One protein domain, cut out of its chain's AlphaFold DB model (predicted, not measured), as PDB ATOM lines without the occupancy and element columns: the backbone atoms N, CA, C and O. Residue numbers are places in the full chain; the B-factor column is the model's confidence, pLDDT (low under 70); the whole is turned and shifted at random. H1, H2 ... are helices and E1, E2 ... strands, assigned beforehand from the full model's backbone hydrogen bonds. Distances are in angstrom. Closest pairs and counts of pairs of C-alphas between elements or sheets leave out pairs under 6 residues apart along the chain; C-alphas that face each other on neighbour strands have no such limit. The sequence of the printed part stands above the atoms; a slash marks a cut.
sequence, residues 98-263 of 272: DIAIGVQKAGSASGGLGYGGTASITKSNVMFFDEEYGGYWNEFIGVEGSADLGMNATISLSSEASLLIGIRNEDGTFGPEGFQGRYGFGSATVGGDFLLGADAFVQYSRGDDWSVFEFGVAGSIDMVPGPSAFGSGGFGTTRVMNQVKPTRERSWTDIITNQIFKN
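Overview. This is residues 98 to 263 of the 272 residues of the protein "RHS repeat-associated core domain-containing protein" of Aequorivita viscosa (UniProt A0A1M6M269). What is the main shape? A long, closed barrel of eight slanting strands, E1 to E8, has the short helix H1 at one end, outside the wall; H2 sits near that same end after a long link from E8, with few contacts to the barrel. How is it made up? The printed part has 166 residues, mostly strand, in the order E1 E2 E3 E4 H1 E5 E6 E7 E8 H2; round the ring run E1 E2 E3 E8 E5 E6 E7 E4 and back to E1, each neighbour pair antiparallel. It is compact, with a radius of gyration of the C-alphas of 16.9 A, yet elongated, spanning 54 by 33 by 19 A.

Arrangement. How does the ring close? E1, residues 99 to 111, has E2, residues 115 to 128, on one side and E4, residues 161 to 168, on the other side. After E2 the ring runs through E3, residues 137 to 151, E8, residues 228 to 240, E5, residues 181 to 191, E6, residues 197 to 207, and E7, residues 210 to 222, the neighbour of E4. Which backbone atoms pair? Within hydrogen-bond range are N 105 and O 123 of E1 and E2, 2.7 A, N 122 and O 142 of E2 and E3, 2.8 A, N 149 and O 231 of E3 and E8, 2.8 A, and N 187 and O 232 of E5 and E8, 2.8 A. So are N 186 and O 204 of E5 and E6, 2.9 A, N 218 and O 199 of E7 and E6, 2.7 A, N 165 and O 213 of E4 and E7, 2.8 A, and N 164 and O 102 of E4 and E1, 2.8 A. What patterns appear? E1 E2 E3 and E5 E6 E7 are meanders, each strand the antiparallel neighbour of the one before; E1 E2 E3 E4 and E5 E6 E7 E8 are Greek keys, four strands in a row of which three are a meander and the first is the antiparallel neighbour of the fourth. Where are the helices? H1, residues 175 to 178, is on the barrel, outside it and over none of the strands, at a height over the sheet of 5.8 A; its closest C-alphas to E2 are those of Gly 175 and Phe 128, 6.4 A apart. H2, residues 252 to 261, is only just on the barrel, with 5 pairs of C-alphas within 10 A, and has every O i to N i+4 pair within hydrogen-bond range; H1 is too short for such a pair.

Along the chain. Where do the first and last elements lie? E1 begins with C-alpha 99 at (19.908, 7.181, 305.868), and H2, 14.2 A long, ends with C-alpha 261 at (32.378, 6.760, 323.901). How long are the strands? E3 measures 38.2 A, E2 36.7 A, E1 35.1 A, E8 34.1 A and E7 33.2 A.

Size, cuts and confidence. How large is it, and is it cut? The C-alphas farthest apart, those of Pro 225 and Glu 249, are 53.8 A apart, and the printed part has no cut. Where is confidence low? The mean pLDDT of the printed part is 76.5, and 47 residues are under 70, among them 149 to 161 and 217 to 229.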
ATOM      1  N   ASP A  98      17.572  10.441 304.805       78.62
ATOM      2  CA  ASP A  98      16.836   9.172 304.764       78.62
ATOM      3  C   ASP A  98      17.695   7.970 305.147       78.62
ATOM      4  O   ASP A  98      17.231   6.832 305.095       78.62
ATOM      5  N   ILE A  99      18.946   8.215 305.530       82.06
ATOM      6  CA  ILE A  99      19.908   7.181 305.868       82.06
ATOM      7  C   ILE A  99      20.192   7.199 307.363       82.06
ATOM      8  O   ILE A  99      20.314   8.243 308.009       82.06
ATOM      9  N   ALA A 100      20.349   5.997 307.898       86.25
ATOM     10  CA  ALA A 100      20.940   5.757 309.195       86.25
ATOM     11  C   ALA A 100      22.036   4.700 309.060       86.25
ATOM     12  O   ALA A 100      21.937   3.784 308.244       86.25
ATOM     13  N   ILE A 101      23.076   4.795 309.876       84.56
ATOM     14  CA  ILE A 101      24.083   3.738 310.000       84.56
ATOM     15  C   ILE A 101      24.251   3.359 311.453       84.56
ATOM     16  O   ILE A 101      24.084   4.192 312.342       84.56
ATOM     17  N   GLY A 102      24.646   2.125 311.717       86.62
ATOM     18  CA  GLY A 102      24.900   1.719 313.082       86.62
ATOM     19  C   GLY A 102      25.743   0.479 313.224       86.62
ATOM     20  O   GLY A 102      26.088  -0.186 312.254       86.62
ATOM     21  N   VAL A 103      26.054   0.178 314.475       85.19
ATOM     22  CA  VAL A 103      26.544  -1.137 314.872       85.19
ATOM     23  C   VAL A 103      25.565  -1.710 315.875       85.19
ATOM     24  O   VAL A 103      25.179  -1.023 316.824       85.19
ATOM     25  N   GLN A 104      25.170  -2.955 315.669       84.62
ATOM     26  CA  GLN A 104      24.298  -3.695 316.561       84.62
ATOM     27  C   GLN A 104      25.080  -4.818 317.226       84.62
ATOM     28  O   GLN A 104      25.974  -5.413 316.638       84.62
ATOM     29  N   LYS A 105      24.781  -5.068 318.496       83.38
ATOM     30  CA  LYS A 105      25.288  -6.205 319.244       83.38
ATOM     31  C   LYS A 105      24.130  -6.997 319.804       83.38
ATOM     32  O   LYS A 105      23.293  -6.427 320.498       83.38
ATOM     33  N   ALA A 106      24.093  -8.288 319.521       76.81
ATOM     34  CA  ALA A 106      23.066  -9.187 320.019       76.81
ATOM     35  C   ALA A 106      23.649 -10.125 321.078       76.81
ATOM     36  O   ALA A 106      24.814 -10.509 320.995       76.81
ATOM     37  N   GLY A 107      22.830 -10.439 322.081       70.56
ATOM     38  CA  GLY A 107      22.983 -11.574 322.981       70.56
ATOM     39  C   GLY A 107      21.770 -12.478 322.813       70.56
ATOM     40  O   GLY A 107      20.651 -12.048 323.095       70.56
ATOM     41  N   SER A 108      21.971 -13.700 322.329       69.56
ATOM     42  CA  SER A 108      20.891 -14.639 322.004       69.56
ATOM     43  C   SER A 108      20.918 -15.890 322.888       69.56
ATOM     44  O   SER A 108      21.939 -16.236 323.486       69.56
ATOM     45  N   ALA A 109      19.756 -16.529 323.021       60.25
ATOM     46  CA  ALA A 109      19.609 -17.885 323.526       60.25
ATOM     47  C   ALA A 109      18.620 -18.626 322.619       60.25
ATOM     48  O   ALA A 109      17.480 -18.181 322.441       60.25
ATOM     49  N   SER A 110      19.047 -19.752 322.054       64.81
ATOM     50  CA  SER A 110      18.234 -20.568 321.154       64.81
ATOM     51  C   SER A 110      18.080 -22.003 321.664       64.81
ATOM     52  O   SER A 110      18.900 -22.517 322.431       64.81
ATOM     53  N   GLY A 111      16.986 -22.659 321.267       52.03
ATOM     54  CA  GLY A 111      16.713 -24.052 321.616       52.03
ATOM     55  C   GLY A 111      15.769 -24.727 320.625       52.03
ATOM     56  O   GLY A 111      14.672 -24.236 320.365       52.03
ATOM     57  N   GLY A 112      16.181 -25.876 320.085       53.00
ATOM     58  CA  GLY A 112      15.349 -26.739 319.240       53.00
ATOM     59  C   GLY A 112      16.174 -27.751 318.444       53.00
ATOM     60  O   GLY A 112      17.379 -27.595 318.315       53.00
ATOM     61  N   LEU A 113      15.536 -28.810 317.929       44.28
ATOM     62  CA  LEU A 113      16.117 -29.746 316.956       44.28
ATOM     63  C   LEU A 113      15.314 -29.614 315.653       44.28
ATOM     64  O   LEU A 113      14.122 -29.922 315.626       44.28
ATOM     65  N   GLY A 114      15.951 -29.137 314.582       55.78
ATOM     66  CA  GLY A 114      15.319 -28.874 313.282       55.78
ATOM     67  C   GLY A 114      14.550 -27.549 313.232       55.78
ATOM     68  O   GLY A 114      14.965 -26.640 312.526       55.78
ATOM     69  N   TYR A 115      13.463 -27.434 314.000       58.16
ATOM     70  CA  TYR A 115      12.710 -26.185 314.177       58.16
ATOM     71  C   TYR A 115      13.135 -25.548 315.503       58.16
ATOM     72  O   TYR A 115      12.759 -26.029 316.576       58.16
ATOM     73  N   GLY A 116      13.989 -24.527 315.426       64.69
ATOM     74  CA  GLY A 116      14.479 -23.769 316.578       64.69
ATOM     75  C   GLY A 116      13.677 -22.490 316.787       64.69
ATOM     76  O   GLY A 116      13.180 -21.907 315.827       64.69
ATOM     77  N   GLY A 117      13.518 -22.079 318.042       69.69
ATOM     78  CA  GLY A 117      13.114 -20.717 318.377       69.69
ATOM     79  C   GLY A 117      14.285 -19.992 319.027       69.69
ATOM     80  O   GLY A 117      14.924 -20.555 319.923       69.69
ATOM     81  N   THR A 118      14.536 -18.755 318.609       75.38
ATOM     82  CA  THR A 118      15.584 -17.909 319.189       75.38
ATOM     83  C   THR A 118      14.956 -16.678 319.823       75.38
ATOM     84  O   THR A 118      14.085 -16.038 319.237       75.38
ATOM     85  N   ALA A 119      15.391 -16.351 321.040       77.00
ATOM     86  CA  ALA A 119      15.109 -15.069 321.668       77.00
ATOM     87  C   ALA A 119      16.427 -14.311 321.842       77.00
ATOM     88  O   ALA A 119      17.393 -14.861 322.379       77.00
ATOM     89  N   SER A 120      16.475 -13.058 321.396       79.56
ATOM     90  CA  SER A 120      17.664 -12.214 321.496       79.56
ATOM     91  C   SER A 120      17.351 -10.889 322.188       79.56
ATOM     92  O   SER A 120      16.228 -10.378 322.154       79.56
ATOM     93  N   ILE A 121      18.364 -10.339 322.849       84.06
ATOM     94  CA  ILE A 121      18.394  -8.952 323.301       84.06
ATOM     95  C   ILE A 121      19.456  -8.255 322.467       84.06
ATOM     96  O   ILE A 121      20.601  -8.707 322.408       84.06
ATOM     97  N   THR A 122      19.091  -7.145 321.844       85.75
ATOM     98  CA  THR A 122      19.971  -6.390 320.960       85.75
ATOM     99  C   THR A 122      20.266  -5.029 321.564       85.75
ATOM    100  O   THR A 122      19.442  -4.424 322.247       85.75
ATOM    101  N   LYS A 123      21.477  -4.530 321.354       90.12
ATOM    102  CA  LYS A 123      21.865  -3.158 321.654       90.12
ATOM    103  C   LYS A 123      22.496  -2.574 320.408       90.12
ATOM    104  O   LYS A 123      23.483  -3.121 319.930       90.12
ATOM    105  N   SER A 124      21.986  -1.454 319.916       90.62
ATOM    106  CA  SER A 124      22.549  -0.800 318.737       90.62
ATOM    107  C   SER A 124      22.914   0.654 318.995       90.62
ATOM    108  O   SER A 124      22.293   1.360 319.788       90.62
ATOM    109  N   ASN A 125      23.983   1.083 318.336       91.44
ATOM    110  CA  ASN A 125      24.443   2.459 318.283       91.44
ATOM    111  C   ASN A 125      24.212   2.938 316.854       91.44
ATOM    112  O   ASN A 125      24.885   2.452 315.948       91.44
ATOM    113  N   VAL A 126      23.268   3.858 316.657       91.56
ATOM    114  CA  VAL A 126      22.819   4.306 315.333       91.56
ATOM    115  C   VAL A 126      22.973   5.820 315.204       91.56
ATOM    116  O   VAL A 126      22.565   6.582 316.083       91.56
ATOM    117  N   MET A 127      23.571   6.257 314.104       88.94
ATOM    118  CA  MET A 127      23.675   7.646 313.682       88.94
ATOM    119  C   MET A 127      22.721   7.888 312.516       88.94
ATOM    120  O   MET A 127      22.722   7.137 311.543       88.94
ATOM    121  N   PHE A 128      21.944   8.957 312.625       89.31
ATOM    122  CA  PHE A 128      21.121   9.491 311.544       89.31
ATOM    123  C   PHE A 128      21.891  10.621 310.848       89.31
ATOM    124  O   PHE A 128      22.851  11.149 311.422       89.31
ATOM    125  N   PHE A 129      21.511  10.978 309.623       80.88
ATOM    126  CA  PHE A 129      22.193  12.023 308.838       80.88
ATOM    127  C   PHE A 129      21.315  13.224 308.502       80.88
ATOM    128  O   PHE A 129      21.576  13.972 307.564       80.88
ATOM    129  N   ASP A 130      20.261  13.426 309.263       78.56
ATOM    130  CA  ASP A 130      19.370  14.550 309.066       78.56
ATOM    131  C   ASP A 130      19.813  15.826 309.757       78.56
ATOM    132  O   ASP A 130      20.731  15.850 310.576       78.56
ATOM    133  N   GLU A 131      19.098  16.901 309.447       77.38
ATOM    134  CA  GLU A 131      19.392  18.226 309.975       77.38
ATOM    135  C   GLU A 131      19.139  18.353 311.490       77.38
ATOM    136  O   GLU A 131      19.747  19.208 312.138       77.38
ATOM    137  N   GLU A 132      18.262  17.534 312.078       82.88
ATOM    138  CA  GLU A 132      17.833  17.662 313.470       82.88
ATOM    139  C   GLU A 132      18.652  16.791 314.434       82.88
ATOM    140  O   GLU A 132      19.121  17.293 315.457       82.88
ATOM    141  N   TYR A 133      18.867  15.518 314.113       85.69
ATOM    142  CA  TYR A 133      19.527  14.510 314.951       85.69
ATOM    143  C   TYR A 133      20.866  14.026 314.382       85.69
ATOM    144  O   TYR A 133      21.545  13.205 315.012       85.69
ATOM    145  N   GLY A 134      21.278  14.559 313.228       82.75
ATOM    146  CA  GLY A 134      22.529  14.218 312.572       82.75
ATOM    147  C   GLY A 134      23.763  14.443 313.438       82.75
ATOM    148  O   GLY A 134      23.803  15.331 314.295       82.75
ATOM    149  N   GLY A 135      24.797  13.623 313.230       77.81
ATOM    150  CA  GLY A 135      26.088  13.781 313.914       77.81
ATOM    151  C   GLY A 135      26.093  13.389 315.399       77.81
ATOM    152  O   GLY A 135      27.056  13.694 316.108       77.81
ATOM    153  N   TYR A 136      25.062  12.685 315.872       85.44
ATOM    154  CA  TYR A 136      24.980  12.136 317.227       85.44
ATOM    155  C   TYR A 136      24.644  10.638 317.193       85.44
ATOM    156  O   TYR A 136      23.752  10.202 316.467       85.44
ATOM    157  N   TRP A 137      25.353   9.840 317.992       88.69
ATOM    158  CA  TRP A 137      25.088   8.410 318.149       88.69
ATOM    159  C   TRP A 137      23.964   8.188 319.151       88.69
ATOM    160  O   TRP A 137      24.101   8.501 320.337       88.69
ATOM    161  N   ASN A 138      22.866   7.615 318.675       93.00
ATOM    162  CA  ASN A 138      21.726   7.225 319.487       93.00
ATOM    163  C   ASN A 138      21.858   5.757 319.882       93.00
ATOM    164  O   ASN A 138      22.278   4.920 319.087       93.00
ATOM    165  N   GLU A 139      21.533   5.458 321.134       92.62
ATOM    166  CA  GLU A 139      21.598   4.101 321.661       92.62
ATOM    167  C   GLU A 139      20.203   3.514 321.705       92.62
ATOM    168  O   GLU A 139      19.283   4.119 322.252       92.62
ATOM    169  N   PHE A 140      20.079   2.298 321.208       93.69
ATOM    170  CA  PHE A 140      18.843   1.552 321.201       93.69
ATOM    171  C   PHE A 140      19.034   0.211 321.891       93.69
ATOM    172  O   PHE A 140      20.129  -0.357 321.904       93.69
ATOM    173  N   ILE A 141      17.951  -0.282 322.476       92.75
ATOM    174  CA  ILE A 141      17.836  -1.640 322.985       92.75
ATOM    175  C   ILE A 141      16.639  -2.305 322.324       92.75
ATOM    176  O   ILE A 141      15.566  -1.704 322.231       92.75
ATOM    177  N   GLY A 142      16.829  -3.531 321.865       90.38
ATOM    178  CA  GLY A 142      15.799  -4.327 321.239       90.38
ATOM    179  C   GLY A 142      15.657  -5.697 321.874       90.38
ATOM    180  O   GLY A 142      16.525  -6.176 322.606       90.38
ATOM    181  N   VAL A 143      14.509  -6.306 321.615       88.81
ATOM    182  CA  VAL A 143      14.230  -7.707 321.923       88.81
ATOM    183  C   VAL A 143      13.635  -8.327 320.673       88.81
ATOM    184  O   VAL A 143      12.674  -7.780 320.123       88.81
ATOM    185  N   GLU A 144      14.179  -9.459 320.245       86.75
ATOM    186  CA  GLU A 144      13.728 -10.179 319.056       86.75
ATOM    187  C   GLU A 144      13.344 -11.611 319.407       86.75
ATOM    188  O   GLU A 144      13.935 -12.243 320.285       86.75
ATOM    189  N   GLY A 145      12.330 -12.113 318.711       83.50
ATOM    190  CA  GLY A 145      11.964 -13.519 318.707       83.50
ATOM    191  C   GLY A 145      11.875 -14.018 317.272       83.50
ATOM    192  O   GLY A 145      11.197 -13.397 316.450       83.50
ATOM    193  N   SER A 146      12.521 -15.140 316.976       83.56
ATOM    194  CA  SER A 146      12.512 -15.746 315.648       83.56
ATOM    195  C   SER A 146      12.219 -17.239 315.675       83.56
ATOM    196  O   SER A 146      12.336 -17.911 316.703       83.56
ATOM    197  N   ALA A 147      11.803 -17.735 314.513       77.44
ATOM    198  CA  ALA A 147      11.747 -19.147 314.193       77.44
ATOM    199  C   ALA A 147      12.791 -19.456 313.115       77.44
ATOM    200  O   ALA A 147      12.857 -18.775 312.088       77.44
ATOM    201  N   ASP A 148      13.567 -20.505 313.352       74.38
ATOM    202  CA  ASP A 148      14.692 -20.907 312.519       74.38
ATOM    203  C   ASP A 148      14.304 -22.114 311.651       74.38
ATOM    204  O   ASP A 148      13.712 -23.089 312.128       74.38
ATOM    205  N   LEU A 149      14.631 -22.043 310.360       68.69
ATOM    206  CA  LEU A 149      14.402 -23.086 309.362       68.69
ATOM    207  C   LEU A 149      15.731 -23.423 308.673       68.69
ATOM    208  O   LEU A 149      16.245 -22.642 307.871       68.69
ATOM    209  N   GLY A 150      16.284 -24.604 308.951       64.75
ATOM    210  CA  GLY A 150      17.549 -25.033 308.356       64.75
ATOM    211  C   GLY A 150      17.976 -26.444 308.745       64.75
ATOM    212  O   GLY A 150      17.386 -27.083 309.619       64.75
ATOM    213  N   MET A 151      19.003 -26.949 308.062       56.12
ATOM    214  CA  MET A 151      19.681 -28.188 308.443       56.12
ATOM    215  C   MET A 151      20.767 -27.826 309.465       56.12
ATOM    216  O   MET A 151      21.637 -27.021 309.147       56.12
ATOM    217  N   ASN A 152      20.701 -28.447 310.649       52.22
ATOM    218  CA  ASN A 152      21.486 -28.187 311.873       52.22
ATOM    219  C   ASN A 152      20.887 -27.072 312.751       52.22
ATOM    220  O   ASN A 152      20.738 -25.934 312.327       52.22
ATOM    221  N   ALA A 153      20.497 -27.430 313.979       46.50
ATOM    222  CA  ALA A 153      19.992 -26.486 314.967       46.50
ATOM    223  C   ALA A 153      21.156 -25.993 315.829       46.50
ATOM    224  O   ALA A 153      21.744 -26.761 316.594       46.50
ATOM    225  N   THR A 154      21.496 -24.725 315.658       49.12
ATOM    226  CA  THR A 154      22.578 -24.045 316.365       49.12
ATOM    227  C   THR A 154      22.075 -23.548 317.724       49.12
ATOM    228  O   THR A 154      20.999 -22.951 317.815       49.12
ATOM    229  N   ILE A 155      22.846 -23.796 318.791       42.44
ATOM    230  CA  ILE A 155      22.661 -23.114 320.078       42.44
ATOM    231  C   ILE A 155      23.492 -21.833 319.997       42.44
ATOM    232  O   ILE A 155      24.705 -21.842 320.206       42.44
ATOM    233  N   SER A 156      22.842 -20.736 319.633       45.78
ATOM    234  CA  SER A 156      23.448 -19.419 319.510       45.78
ATOM    235  C   SER A 156      23.569 -18.817 320.908       45.78
ATOM    236  O   SER A 156      22.584 -18.400 321.513       45.78
ATOM    237  N   LEU A 157      24.786 -18.847 321.453       39.59
ATOM    238  CA  LEU A 157      25.213 -18.038 322.594       39.59
ATOM    239  C   LEU A 157      26.299 -17.111 322.070       39.59
ATOM    240  O   LEU A 157      27.487 -17.427 322.122       39.59
ATOM    241  N   SER A 158      25.883 -15.984 321.516       49.72
ATOM    242  CA  SER A 158      26.775 -15.108 320.780       49.72
ATOM    243  C   SER A 158      26.702 -13.684 321.313       49.72
ATOM    244  O   SER A 158      25.625 -13.170 321.596       49.72
ATOM    245  N   SER A 159      27.868 -13.065 321.515       51.06
ATOM    246  CA  SER A 159      28.009 -11.622 321.713       51.06
ATOM    247  C   SER A 159      28.515 -11.036 320.401       51.06
ATOM    248  O   SER A 159      29.711 -11.103 320.110       51.06
ATOM    249  N   GLU A 160      27.606 -10.535 319.579       61.84
ATOM    250  CA  GLU A 160      27.901 -10.230 318.173       61.84
ATOM    251  C   GLU A 160      28.133  -8.739 317.963       61.84
ATOM    252  O   GLU A 160      27.721  -7.929 318.787       61.84
ATOM    253  N   ALA A 161      28.814  -8.365 316.884       67.06
ATOM    254  CA  ALA A 161      28.821  -7.001 316.374       67.06
ATOM    255  C   ALA A 161      28.506  -7.056 314.878       67.06
ATOM    256  O   ALA A 161      29.235  -7.688 314.116       67.06
ATOM    257  N   SER A 162      27.428  -6.408 314.464       74.69
ATOM    258  CA  SER A 162      26.947  -6.347 313.087       74.69
ATOM    259  C   SER A 162      26.875  -4.897 312.621       74.69
ATOM    260  O   SER A 162      26.641  -3.980 313.411       74.69
ATOM    261  N   LEU A 163      27.114  -4.676 311.332       80.31
ATOM    262  CA  LEU A 163      26.931  -3.391 310.671       80.31
ATOM    263  C   LEU A 163      25.468  -3.241 310.260       80.31
ATOM    264  O   LEU A 163      24.900  -4.144 309.655       80.31
ATOM    265  N   LEU A 164      24.904  -2.072 310.529       83.75
ATOM    266  CA  LEU A 164      23.527  -1.711 310.238       83.75
ATOM    267  C   LEU A 164      23.485  -0.550 309.242       83.75
ATOM    268  O   LEU A 164      24.170   0.456 309.436       83.75
ATOM    269  N   ILE A 165      22.638  -0.665 308.218       83.31
ATOM    270  CA  ILE A 165      22.290   0.418 307.291       83.31
ATOM    271  C   ILE A 165      20.766   0.530 307.237       83.31
ATOM    272  O   ILE A 165      20.077  -0.390 306.799       83.31
ATOM    273  N   GLY A 166      20.241   1.657 307.701       85.06
ATOM    274  CA  GLY A 166      18.828   2.000 307.664       85.06
ATOM    275  C   GLY A 166      18.507   2.917 306.492       85.06
ATOM    276  O   GLY A 166      19.236   3.870 306.227       85.06
ATOM    277  N   ILE A 167      17.391   2.637 305.830       84.12
ATOM    278  CA  ILE A 167      16.767   3.477 304.813       84.12
ATOM    279  C   ILE A 167      15.356   3.802 305.296       84.12
ATOM    280  O   ILE A 167      14.584   2.901 305.645       84.12
ATOM    281  N   ARG A 168      15.021   5.088 305.332       86.38
ATOM    282  CA  ARG A 168      13.703   5.564 305.737       86.38
ATOM    283  C   ARG A 168      12.641   5.144 304.717       86.38
ATOM    284  O   ARG A 168      12.864   5.180 303.509       86.38
ATOM    285  N   ASN A 169      11.480   4.739 305.211       83.06
ATOM    286  CA  ASN A 169      10.306   4.462 304.389       83.06
ATOM    287  C   ASN A 169       9.653   5.788 303.956       83.06
ATOM    288  O   ASN A 169       9.766   6.777 304.671       83.06
ATOM    289  N   GLU A 170       8.954   5.818 302.815       72.25
ATOM    290  CA  GLU A 170       8.442   7.065 302.203       72.25
ATOM    291  C   GLU A 170       7.621   7.957 303.159       72.25
ATOM    292  O   GLU A 170       7.798   9.173 303.154       72.25
ATOM    293  N   ASP A 171       6.808   7.360 304.036       70.25
ATOM    294  CA  ASP A 171       5.978   8.072 305.025       70.25
ATOM    295  C   ASP A 171       6.536   8.003 306.460       70.25
ATOM    296  O   ASP A 171       5.833   8.274 307.433       70.25
ATOM    297  N   GLY A 172       7.798   7.599 306.604       69.31
ATOM    298  CA  GLY A 172       8.400   7.292 307.892       69.31
ATOM    299  C   GLY A 172       8.680   8.522 308.752       69.31
ATOM    300  O   GLY A 172       9.246   9.526 308.291       69.31
ATOM    301  N   THR A 173       8.356   8.405 310.039       78.94
ATOM    302  CA  THR A 173       8.743   9.355 311.079       78.94
ATOM    303  C   THR A 173      10.255   9.511 311.103       78.94
ATOM    304  O   THR A 173      11.035   8.555 311.102       78.94
ATOM    305  N   PHE A 174      10.664  10.769 311.114       75.25
ATOM    306  CA  PHE A 174      12.051  11.149 311.030       75.25
ATOM    307  C   PHE A 174      12.813  10.820 312.341       75.25
ATOM    308  O   PHE A 174      12.301  11.031 313.442       75.25
ATOM    309  N   GLY A 175      14.056  10.337 312.229       82.75
ATOM    310  CA  GLY A 175      15.026  10.332 313.331       82.75
ATOM    311  C   GLY A 175      14.900   9.185 314.344       82.75
ATOM    312  O   GLY A 175      14.292   8.148 314.059       82.75
ATOM    313  N   PRO A 176      15.483   9.349 315.550       86.69
ATOM    314  CA  PRO A 176      15.543   8.296 316.561       86.69
ATOM    315  C   PRO A 176      14.175   7.813 317.039       86.69
ATOM    316  O   PRO A 176      14.068   6.700 317.541       86.69
ATOM    317  N   GLU A 177      13.135   8.640 316.921       89.12
ATOM    318  CA  GLU A 177      11.779   8.261 317.317       89.12
ATOM    319  C   GLU A 177      11.174   7.243 316.359       89.12
ATOM    320  O   GLU A 177      10.679   6.222 316.828       89.12
ATOM    321  N   GLY A 178      11.309   7.457 315.046       86.88
ATOM    322  CA  GLY A 178      10.808   6.510 314.047       86.88
ATOM    323  C   GLY A 178      11.592   5.198 314.001       86.88
ATOM    324  O   GLY A 178      11.083   4.163 313.590       86.88
ATOM    325  N   PHE A 179      12.840   5.190 314.470       89.12
ATOM    326  CA  PHE A 179      13.614   3.949 314.574       89.12
ATOM    327  C   PHE A 179      13.130   3.027 315.711       89.12
ATOM    328  O   PHE A 179      13.541   1.869 315.816       89.12
ATOM    329  N   GLN A 180      12.267   3.533 316.596       91.62
ATOM    330  CA  GLN A 180      11.636   2.738 317.642       91.62
ATOM    331  C   GLN A 180      10.379   2.049 317.128       91.62
ATOM    332  O   GLN A 180       9.754   2.462 316.161       91.62
ATOM    333  N   GLY A 181       9.947   1.026 317.858       91.50
ATOM    334  CA  GLY A 181       8.693   0.344 317.579       91.50
ATOM    335  C   GLY A 181       8.914  -1.110 317.223       91.50
ATOM    336  O   GLY A 181       9.880  -1.727 317.675       91.50
ATOM    337  N   ARG A 182       7.952  -1.688 316.510       92.88
ATOM    338  CA  ARG A 182       7.981  -3.094 316.106       92.88
ATOM    339  C   ARG A 182       8.478  -3.214 314.675       92.88
ATOM    340  O   ARG A 182       8.207  -2.350 313.852       92.88
ATOM    341  N   TYR A 183       9.149  -4.318 314.387       93.06
ATOM    342  CA  TYR A 183       9.578  -4.665 313.040       93.06
ATOM    343  C   TYR A 183       9.462  -6.169 312.822       93.06
ATOM    344  O   TYR A 183       9.569  -6.963 313.760       93.06
ATOM    345  N   GLY A 184       9.222  -6.555 311.574       89.38
ATOM    346  CA  GLY A 184       9.438  -7.923 311.115       89.38
ATOM    347  C   GLY A 184      10.831  -8.040 310.517       89.38
ATOM    348  O   GLY A 184      11.340  -7.067 309.958       89.38
ATOM    349  N   PHE A 185      11.447  -9.211 310.614       88.19
ATOM    350  CA  PHE A 185      12.734  -9.462 309.980       88.19
ATOM    351  C   PHE A 185      12.821 -10.855 309.371       88.19
ATOM    352  O   PHE A 185      12.134 -11.790 309.789       88.19
ATOM    353  N   GLY A 186      13.683 -10.964 308.368       80.88
ATOM    354  CA  GLY A 186      14.146 -12.219 307.806       80.88
ATOM    355  C   GLY A 186      15.660 -12.183 307.685       80.88
ATOM    356  O   GLY A 186      16.227 -11.168 307.279       80.88
ATOM    357  N   SER A 187      16.316 -13.281 308.032       80.25
ATOM    358  CA  SER A 187      17.761 -13.418 307.927       80.25
ATOM    359  C   SER A 187      18.153 -14.716 307.238       80.25
ATOM    360  O   SER A 187      17.398 -15.691 307.207       80.25
ATOM    361  N   ALA A 188      19.341 -14.699 306.650       72.94
ATOM    362  CA  ALA A 188      20.008 -15.869 306.114       72.94
ATOM    363  C   ALA A 188      21.413 -15.931 306.709       72.94
ATOM    364  O   ALA A 188      22.155 -14.947 306.652       72.94
ATOM    365  N   THR A 189      21.768 -17.097 307.238       75.25
ATOM    366  CA  THR A 189      23.056 -17.354 307.880       75.25
ATOM    367  C   THR A 189      23.732 -18.543 307.215       75.25
ATOM    368  O   THR A 189      23.083 -19.546 306.899       75.25
ATOM    369  N   VAL A 190      25.039 -18.425 306.992       69.69
ATOM    370  CA  VAL A 190      25.890 -19.486 306.443       69.69
ATOM    371  C   VAL A 190      27.073 -19.692 307.381       69.69
ATOM    372  O   VAL A 190      27.849 -18.761 307.614       69.69
ATOM    373  N   GLY A 191      27.198 -20.909 307.907       67.38
ATOM    374  CA  GLY A 191      28.207 -21.264 308.896       67.38
ATOM    375  C   GLY A 191      29.393 -22.044 308.343       67.38
ATOM    376  O   GLY A 191      29.264 -22.864 307.426       67.38
ATOM    377  N   GLY A 192      30.569 -21.758 308.907       55.09
ATOM    378  CA  GLY A 192      31.826 -22.439 308.611       55.09
ATOM    379  C   GLY A 192      32.107 -23.545 309.627       55.09
ATOM    380  O   GLY A 192      32.328 -23.259 310.797       55.09
ATOM    381  N   ASP A 193      32.134 -24.791 309.153       54.28
ATOM    382  CA  ASP A 193      32.381 -26.037 309.895       54.28
ATOM    383  C   ASP A 193      33.478 -25.932 310.978       54.28
ATOM    384  O   ASP A 193      34.662 -26.034 310.660       54.28
ATOM    385  N   PHE A 194      33.102 -25.741 312.253       45.34
ATOM    386  CA  PHE A 194      33.913 -26.089 313.428       45.34
ATOM    387  C   PHE A 194      33.046 -26.105 314.703       45.34
ATOM    388  O   PHE A 194      32.135 -25.304 314.855       45.34
ATOM    389  N   LEU A 195      33.383 -26.965 315.676       43.41
ATOM    390  CA  LEU A 195      32.719 -27.099 316.997       43.41
ATOM    391  C   LEU A 195      32.631 -25.771 317.805       43.41
ATOM    392  O   LEU A 195      31.939 -25.701 318.818       43.41
ATOM    393  N   LEU A 196      33.351 -24.736 317.359       50.88
ATOM    394  CA  LEU A 196      33.284 -23.331 317.763       50.88
ATOM    395  C   LEU A 196      33.431 -22.498 316.478       50.88
ATOM    396  O   LEU A 196      34.555 -22.312 315.998       50.88
ATOM    397  N   GLY A 197      32.307 -22.098 315.888       57.38
ATOM    398  CA  GLY A 197      32.230 -21.513 314.550       57.38
ATOM    399  C   GLY A 197      31.969 -20.008 314.561       57.38
ATOM    400  O   GLY A 197      31.477 -19.442 315.539       57.38
ATOM    401  N   ALA A 198      32.332 -19.357 313.457       62.94
ATOM    402  CA  ALA A 198      31.924 -17.998 313.139       62.94
ATOM    403  C   ALA A 198      31.101 -18.047 311.846       62.94
ATOM    404  O   ALA A 198      31.620 -18.436 310.796       62.94
ATOM    405  N   ASP A 199      29.838 -17.650 311.927       67.56
ATOM    406  CA  ASP A 199      28.873 -17.719 310.838       67.56
ATOM    407  C   ASP A 199      28.635 -16.326 310.276       67.56
ATOM    408  O   ASP A 199      28.455 -15.372 311.024       67.56
ATOM    409  N   ALA A 200      28.606 -16.175 308.957       71.38
ATOM    410  CA  ALA A 200      28.231 -14.904 308.351       71.38
ATOM    411  C   ALA A 200      26.711 -14.851 308.176       71.38
ATOM    412  O   ALA A 200      26.110 -15.820 307.707       71.38
ATOM    413  N   PHE A 201      26.097 -13.712 308.494       71.88
ATOM    414  CA  PHE A 201      24.668 -13.512 308.286       71.88
ATOM    415  C   PHE A 201      24.347 -12.188 307.598       71.88
ATOM    416  O   PHE A 201      25.065 -11.189 307.716       71.88
ATOM    417  N   VAL A 202      23.217 -12.202 306.897       75.50
ATOM    418  CA  VAL A 202      22.542 -11.010 306.389       75.50
ATOM    419  C   VAL A 202      21.121 -11.018 306.920       75.50
ATOM    420  O   VAL A 202      20.422 -12.026 306.823       75.50
ATOM    421  N   GLN A 203      20.686  -9.887 307.457       82.12
ATOM    422  CA  GLN A 203      19.338  -9.685 307.960       82.12
ATOM    423  C   GLN A 203      18.705  -8.472 307.281       82.12
ATOM    424  O   GLN A 203      19.322  -7.422 307.123       82.12
ATOM    425  N   TYR A 204      17.449  -8.627 306.882       85.19
ATOM    426  CA  TYR A 204      16.587  -7.537 306.462       85.19
ATOM    427  C   TYR A 204      15.453  -7.401 307.467       85.19
ATOM    428  O   TYR A 204      14.720  -8.361 307.714       85.19
ATOM    429  N   SER A 205      15.287  -6.208 308.023       88.56
ATOM    430  CA  SER A 205      14.158  -5.872 308.878       88.56
ATOM    431  C   SER A 205      13.374  -4.693 308.324       88.56
ATOM    432  O   SER A 205      13.913  -3.801 307.667       88.56
ATOM    433  N   ARG A 206      12.066  -4.699 308.571       91.69
ATOM    434  CA  ARG A 206      11.168  -3.617 308.186       91.69
ATOM    435  C   ARG A 206      10.213  -3.293 309.324       91.69
ATOM    436  O   ARG A 206       9.416  -4.138 309.740       91.69
ATOM    437  N   GLY A 207      10.327  -2.067 309.817       90.19
ATOM    438  CA  GLY A 207       9.343  -1.417 310.672       90.19
ATOM    439  C   GLY A 207       8.468  -0.458 309.870       90.19
ATOM    440  O   GLY A 207       8.534  -0.414 308.637       90.19
ATOM    441  N   ASP A 208       7.669   0.322 310.590       88.44
ATOM    442  CA  ASP A 208       6.764   1.307 309.996       88.44
ATOM    443  C   ASP A 208       7.551   2.432 309.303       88.44
ATOM    444  O   ASP A 208       7.310   2.737 308.134       88.44
ATOM    445  N   ASP A 209       8.582   2.955 309.969       89.75
ATOM    446  CA  ASP A 209       9.315   4.133 309.497       89.75
ATOM    447  C   ASP A 209      10.659   3.809 308.829       89.75
ATOM    448  O   ASP A 209      11.129   4.575 307.990       89.75
ATOM    449  N   TRP A 210      11.276   2.671 309.161       90.62
ATOM    450  CA  TRP A 210      12.611   2.301 308.682       90.62
ATOM    451  C   TRP A 210      12.661   0.876 308.136       90.62
ATOM    452  O   TRP A 210      12.089  -0.061 308.698       90.62
ATOM    453  N   SER A 211      13.402   0.718 307.044       90.62
ATOM    454  CA  SER A 211      13.904  -0.565 306.561       90.62
ATOM    455  C   SER A 211      15.387  -0.652 306.849       90.62
ATOM    456  O   SER A 211      16.126   0.287 306.575       90.62
ATOM    457  N   VAL A 212      15.836  -1.773 307.389       88.12
ATOM    458  CA  VAL A 212      17.198  -1.917 307.880       88.12
ATOM    459  C   VAL A 212      17.822  -3.181 307.315       88.12
ATOM    460  O   VAL A 212      17.249  -4.267 307.381       88.12
ATOM    461  N   PHE A 213      19.023  -3.017 306.779       83.94
ATOM    462  CA  PHE A 213      19.894  -4.089 306.333       83.94
ATOM    463  C   PHE A 213      21.023  -4.246 307.339       83.94
ATOM    464  O   PHE A 213      21.688  -3.274 307.699       83.94
ATOM    465  N   GLU A 214      21.236  -5.470 307.783       79.62
ATOM    466  CA  GLU A 214      22.228  -5.809 308.784       79.62
ATOM    467  C   GLU A 214      23.142  -6.913 308.252       79.62
ATOM    468  O   GLU A 214      22.687  -7.893 307.661       79.62
ATOM    469  N   PHE A 215      24.444  -6.725 308.448       79.19
ATOM    470  CA  PHE A 215      25.495  -7.627 307.998       79.19
ATOM    471  C   PHE A 215      26.397  -7.922 309.184       79.19
ATOM    472  O   PHE A 215      26.950  -6.998 309.788       79.19
ATOM    473  N   GLY A 216      26.566  -9.189 309.533       70.31
ATOM    474  CA  GLY A 216      27.300  -9.540 310.737       70.31
ATOM    475  C   GLY A 216      27.971 -10.894 310.668       70.31
ATOM    476  O   GLY A 216      27.787 -11.672 309.731       70.31
ATOM    477  N   VAL A 217      28.772 -11.138 311.699       68.81
ATOM    478  CA  VAL A 217      29.345 -12.446 311.987       68.81
ATOM    479  C   VAL A 217      28.850 -12.877 313.364       68.81
ATOM    480  O   VAL A 217      28.970 -12.130 314.337       68.81
ATOM    481  N   ALA A 218      28.280 -14.069 313.416       65.75
ATOM    482  CA  ALA A 218      27.677 -14.703 314.569       65.75
ATOM    483  C   ALA A 218      28.592 -15.795 315.123       65.75
ATOM    484  O   ALA A 218      29.197 -16.543 314.366       65.75
ATOM    485  N   GLY A 219      28.716 -15.890 316.444       58.53
ATOM    486  CA  GLY A 219      29.438 -16.996 317.080       58.53
ATOM    487  C   GLY A 219      28.490 -18.160 317.340       58.53
ATOM    488  O   GLY A 219      27.563 -18.018 318.132       58.53
ATOM    489  N   SER A 220      28.713 -19.311 316.725       57.34
ATOM    490  CA  SER A 220      27.857 -20.488 316.893       57.34
ATOM    491  C   SER A 220      28.557 -21.577 317.706       57.34
ATOM    492  O   SER A 220      29.763 -21.819 317.583       57.34
ATOM    493  N   ILE A 221      27.794 -22.244 318.577       53.38
ATOM    494  CA  ILE A 221      28.191 -23.532 319.153       53.38
ATOM    495  C   ILE A 221      27.336 -24.593 318.472       53.38
ATOM    496  O   ILE A 221      26.161 -24.783 318.802       53.38
ATOM    497  N   ASP A 222      27.940 -25.286 317.515       55.88
ATOM    498  CA  ASP A 222      27.262 -26.333 316.769       55.88
ATOM    499  C   ASP A 222      27.310 -27.664 317.524       55.88
ATOM    500  O   ASP A 222      28.359 -28.140 317.963       55.88
ATOM    501  N   MET A 223      26.147 -28.307 317.662       51.22
ATOM    502  CA  MET A 223      26.040 -29.644 318.260       51.22
ATOM    503  C   MET A 223      26.470 -30.762 317.295       51.22
ATOM    504  O   MET A 223      26.674 -31.899 317.725       51.22
ATOM    505  N   VAL A 224      26.581 -30.458 315.998       55.56
ATOM    506  CA  VAL A 224      26.949 -31.391 314.925       55.56
ATOM    507  C   VAL A 224      27.935 -30.684 313.985       55.56
ATOM    508  O   VAL A 224      27.546 -29.688 313.383       55.56
ATOM    509  N   PRO A 225      29.177 -31.179 313.837       57.56
ATOM    510  CA  PRO A 225      30.144 -30.619 312.893       57.56
ATOM    511  C   PRO A 225      29.652 -30.736 311.443       57.56
ATOM    512  O   PRO A 225      29.141 -31.789 311.045       57.56
ATOM    513  N   GLY A 226      29.831 -29.680 310.655       60.81
ATOM    514  CA  GLY A 226      29.523 -29.635 309.228       60.81
ATOM    515  C   GLY A 226      29.063 -28.250 308.756       60.81
ATOM    516  O   GLY A 226      28.697 -27.408 309.572       60.81
ATOM    517  N   PRO A 227      29.047 -27.995 307.434       61.91
ATOM    518  CA  PRO A 227      28.515 -26.749 306.892       61.91
ATOM    519  C   PRO A 227      27.025 -26.610 307.227       61.91
ATOM    520  O   PRO A 227      26.252 -27.562 307.074       61.91
ATOM    521  N   SER A 228      26.620 -25.412 307.643       64.12
ATOM    522  CA  SER A 228      25.236 -25.079 307.978       64.12
ATOM    523  C   SER A 228      24.742 -23.911 307.123       64.12
ATOM    524  O   SER A 228      25.487 -22.997 306.761       64.12
ATOM    525  N   ALA A 229      23.467 -23.968 306.749       64.00
ATOM    526  CA  ALA A 229      22.761 -22.864 306.119       64.00
ATOM    527  C   ALA A 229      21.336 -22.850 306.665       64.00
ATOM    528  O   ALA A 229      20.615 -23.851 306.571       64.00
ATOM    529  N   PHE A 230      20.943 -21.724 307.245       73.19
ATOM    530  CA  PHE A 230      19.622 -21.566 307.833       73.19
ATOM    531  C   PHE A 230      19.049 -20.187 307.529       73.19
ATOM    532  O   PHE A 230      19.768 -19.195 307.409       73.19
ATOM    533  N   GLY A 231      17.731 -20.155 307.362       71.31
ATOM    534  CA  GLY A 231      16.957 -18.926 307.298       71.31
ATOM    535  C   GLY A 231      16.204 -18.734 308.604       71.31
ATOM    536  O   GLY A 231      15.646 -19.694 309.138       71.31
ATOM    537  N   SER A 232      16.160 -17.506 309.103       76.75
ATOM    538  CA  SER A 232      15.354 -17.145 310.266       76.75
ATOM    539  C   SER A 232      14.314 -16.108 309.872       76.75
ATOM    540  O   SER A 232      14.558 -15.255 309.018       76.75
ATOM    541  N   GLY A 233      13.134 -16.188 310.473       81.94
ATOM    542  CA  GLY A 233      12.087 -15.186 310.325       81.94
ATOM    543  C   GLY A 233      11.505 -14.857 311.686       81.94
ATOM    544  O   GLY A 233      11.215 -15.759 312.475       81.94
ATOM    545  N   GLY A 234      11.333 -13.575 311.977       86.69
ATOM    546  CA  GLY A 234      10.950 -13.156 313.313       86.69
ATOM    547  C   GLY A 234      10.338 -11.773 313.393       86.69
ATOM    548  O   GLY A 234      10.119 -11.079 312.397       86.69
ATOM    549  N   PHE A 235      10.054 -11.391 314.630       89.50
ATOM    550  CA  PHE A 235       9.580 -10.066 314.984       89.50
ATOM    551  C   PHE A 235      10.408  -9.531 316.140       89.50
ATOM    552  O   PHE A 235      10.761 -10.264 317.067       89.50
ATOM    553  N   GLY A 236      10.684  -8.238 316.095       89.44
ATOM    554  CA  GLY A 236      11.412  -7.539 317.133       89.44
ATOM    555  C   GLY A 236      10.704  -6.274 317.568       89.44
ATOM    556  O   GLY A 236       9.740  -5.803 316.952       89.44
ATOM    557  N   THR A 237      11.187  -5.716 318.669       93.12
ATOM    558  CA  THR A 237      10.872  -4.347 319.042       93.12
ATOM    559  C   THR A 237      12.105  -3.642 319.560       93.12
ATOM    560  O   THR A 237      12.859  -4.227 320.331       93.12
ATOM    561  N   THR A 238      12.267  -2.381 319.172       94.25
ATOM    562  CA  THR A 238      13.401  -1.540 319.550       94.25
ATOM    563  C   THR A 238      12.920  -0.285 320.265       94.25
ATOM    564  O   THR A 238      11.860   0.268 319.956       94.25
ATOM    565  N   ARG A 239      13.699   0.164 321.251       93.62
ATOM    566  CA  ARG A 239      13.472   1.396 322.010       93.62
ATOM    567  C   ARG A 239      14.756   2.188 322.147       93.62
ATOM    568  O   ARG A 239      15.825   1.617 322.351       93.62
ATOM    569  N   VAL A 240      14.632   3.506 322.093       93.94
ATOM    570  CA  VAL A 240      15.750   4.415 322.323       93.94
ATOM    571  C   VAL A 240      16.053   4.471 323.823       93.94
ATOM    572  O   VAL A 240      15.148   4.525 324.656       93.94
ATOM    573  N   MET A 241      17.331   4.409 324.182       89.56
ATOM    574  CA  MET A 241      17.799   4.465 325.570       89.56
ATOM    575  C   MET A 241      18.273   5.858 325.969       89.56
ATOM    576  O   MET A 241      18.171   6.239 327.136       89.56
ATOM    577  N   ASN A 242      18.820   6.619 325.023       85.38
ATOM    578  CA  ASN A 242      19.223   7.994 325.268       85.38
ATOM    579  C   ASN A 242      18.032   8.946 325.116       85.38
ATOM    580  O   ASN A 242      17.070   8.680 324.399       85.38
ATOM    581  N   GLN A 243      18.102  10.092 325.792       83.88
ATOM    582  CA  GLN A 243      17.088  11.126 325.627       83.88
ATOM    583  C   GLN A 243      17.134  11.655 324.190       83.88
ATOM    584  O   GLN A 243      18.171  12.179 323.775       83.88
ATOM    585  N   VAL A 244      16.018  11.553 323.466       85.56
ATOM    586  CA  VAL A 244      15.886  12.104 322.114       85.56
ATOM    587  C   VAL A 244      15.831  13.621 322.213       85.56
ATOM    588  O   VAL A 244      14.941  14.192 322.837       85.56
ATOM    589  N   LYS A 245      16.858  14.261 321.660       87.12
ATOM    590  CA  LYS A 245      17.019  15.712 321.594       87.12
ATOM    591  C   LYS A 245      17.761  16.059 320.310       87.12
ATOM    592  O   LYS A 245      18.755  15.368 320.036       87.12
ATOM    593  N   PRO A 246      17.341  17.117 319.598       87.00
ATOM    594  CA  PRO A 246      18.062  17.626 318.441       87.00
ATOM    595  C   PRO A 246      19.533  17.887 318.764       87.00
ATOM    596  O   PRO A 246      19.853  18.421 319.830       87.00
ATOM    597  N   THR A 247      20.438  17.563 317.845       83.50
ATOM    598  CA  THR A 247      21.885  17.758 318.018       83.50
ATOM    599  C   THR A 247      22.219  19.224 318.287       83.50
ATOM    600  O   THR A 247      23.052  19.518 319.142       83.50
ATOM    601  N   ARG A 248      21.502  20.158 317.649       80.88
ATOM    602  CA  ARG A 248      21.647  21.610 317.871       80.88
ATOM    603  C   ARG A 248      21.324  22.070 319.298       80.88
ATOM    604  O   ARG A 248      21.780  23.132 319.710       80.88
ATOM    605  N   GLU A 249      20.533  21.299 320.044       88.62
ATOM    606  CA  GLU A 249      20.155  21.600 321.432       88.62
ATOM    607  C   GLU A 249      21.116  20.966 322.451       88.62
ATOM    608  O   GLU A 249      20.970  21.163 323.661       88.62
ATOM    609  N   ARG A 250      22.108  20.197 321.985       87.00
ATOM    610  CA  ARG A 250      23.091  19.536 322.844       87.00
ATOM    611  C   ARG A 250      24.311  20.417 323.069       87.00
ATOM    612  O   ARG A 250      24.765  21.148 322.195       87.00
ATOM    613  N   SER A 251      24.886  20.302 324.265       88.38
ATOM    614  CA  SER A 251      26.177  20.920 324.568       88.38
ATOM    615  C   SER A 251      27.277  20.284 323.719       88.38
ATOM    616  O   SER A 251      27.307  19.068 323.533       88.38
ATOM    617  N   TRP A 252      28.258  21.085 323.305       81.50
ATOM    618  CA  TRP A 252      29.456  20.604 322.617       81.50
ATOM    619  C   TRP A 252      30.197  19.501 323.396       81.50
ATOM    620  O   TRP A 252      30.712  18.557 322.801       81.50
ATOM    621  N   THR A 253      30.192  19.563 324.733       80.19
ATOM    622  CA  THR A 253      30.783  18.518 325.587       80.19
ATOM    623  C   THR A 253      30.039  17.184 325.510       80.19
ATOM    624  O   THR A 253      30.687  16.141 325.529       80.19
ATOM    625  N   ASP A 254      28.707  17.203 325.395       86.06
ATOM    626  CA  ASP A 254      27.883  16.000 325.191       86.06
ATOM    627  C   ASP A 254      28.174  15.398 323.813       86.06
ATOM    628  O   ASP A 254      28.470  14.212 323.712       86.06
ATOM    629  N   ILE A 255      28.214  16.228 322.765       80.75
ATOM    630  CA  ILE A 255      28.521  15.788 321.396       80.75
ATOM    631  C   ILE A 255      29.907  15.132 321.324       80.75
ATOM    632  O   ILE A 255      30.031  14.024 320.809       80.75
ATOM    633  N   ILE A 256      30.949  15.755 321.880       77.88
ATOM    634  CA  ILE A 256      32.296  15.162 321.886       77.88
ATOM    635  C   ILE A 256      32.325  13.861 322.686       77.88
ATOM    636  O   ILE A 256      32.880  12.867 322.224       77.88
ATOM    637  N   THR A 257      31.727  13.847 323.878       83.19
ATOM    638  CA  THR A 257      31.694  12.648 324.728       83.19
ATOM    639  C   THR A 257      30.976  11.508 324.011       83.19
ATOM    640  O   THR A 257      31.444  10.373 324.023       83.19
ATOM    641  N   ASN A 258      29.881  11.811 323.318       87.44
ATOM    642  CA  ASN A 258      29.158  10.863 322.489       87.44
ATOM    643  C   ASN A 258      30.039  10.321 321.352       87.44
ATOM    644  O   ASN A 258      30.164   9.107 321.204       87.44
ATOM    645  N   GLN A 259      30.736  11.190 320.619       81.81
ATOM    646  CA  GLN A 259      31.654  10.761 319.561       81.81
ATOM    647  C   GLN A 259      32.841   9.948 320.084       81.81
ATOM    648  O   GLN A 259      33.355   9.092 319.372       81.81
ATOM    649  N   ILE A 260      33.276  10.176 321.323       76.69
ATOM    650  CA  ILE A 260      34.350   9.386 321.918       76.69
ATOM    651  C   ILE A 260      33.819   8.018 322.344       76.69
ATOM    652  O   ILE A 260      34.350   7.012 321.897       76.69
ATOM    653  N   PHE A 261      32.778   7.972 323.176       81.25
ATOM    654  CA  PHE A 261      32.378   6.760 323.901       81.25
ATOM    655  C   PHE A 261      31.243   5.958 323.265       81.25
ATOM    656  O   PHE A 261      31.026   4.808 323.646       81.25
ATOM    657  N   LYS A 262      30.476   6.564 322.359       82.31
ATOM    658  CA  LYS A 262      29.292   5.953 321.736       82.31
ATOM    659  C   LYS A 262      29.461   5.714 320.245       82.31
ATOM    660  O   LYS A 262      28.655   4.977 319.687       82.31
ATOM    661  N   ASN A 263      30.492   6.291 319.629       80.44
ATOM    662  CA  ASN A 263      30.868   5.990 318.260       80.44
ATOM    663  C   ASN A 263      31.520   4.601 318.196       80.44
ATOM    664  O   ASN A 263      32.647   4.436 318.677       80.44
TER     665      ASN A 263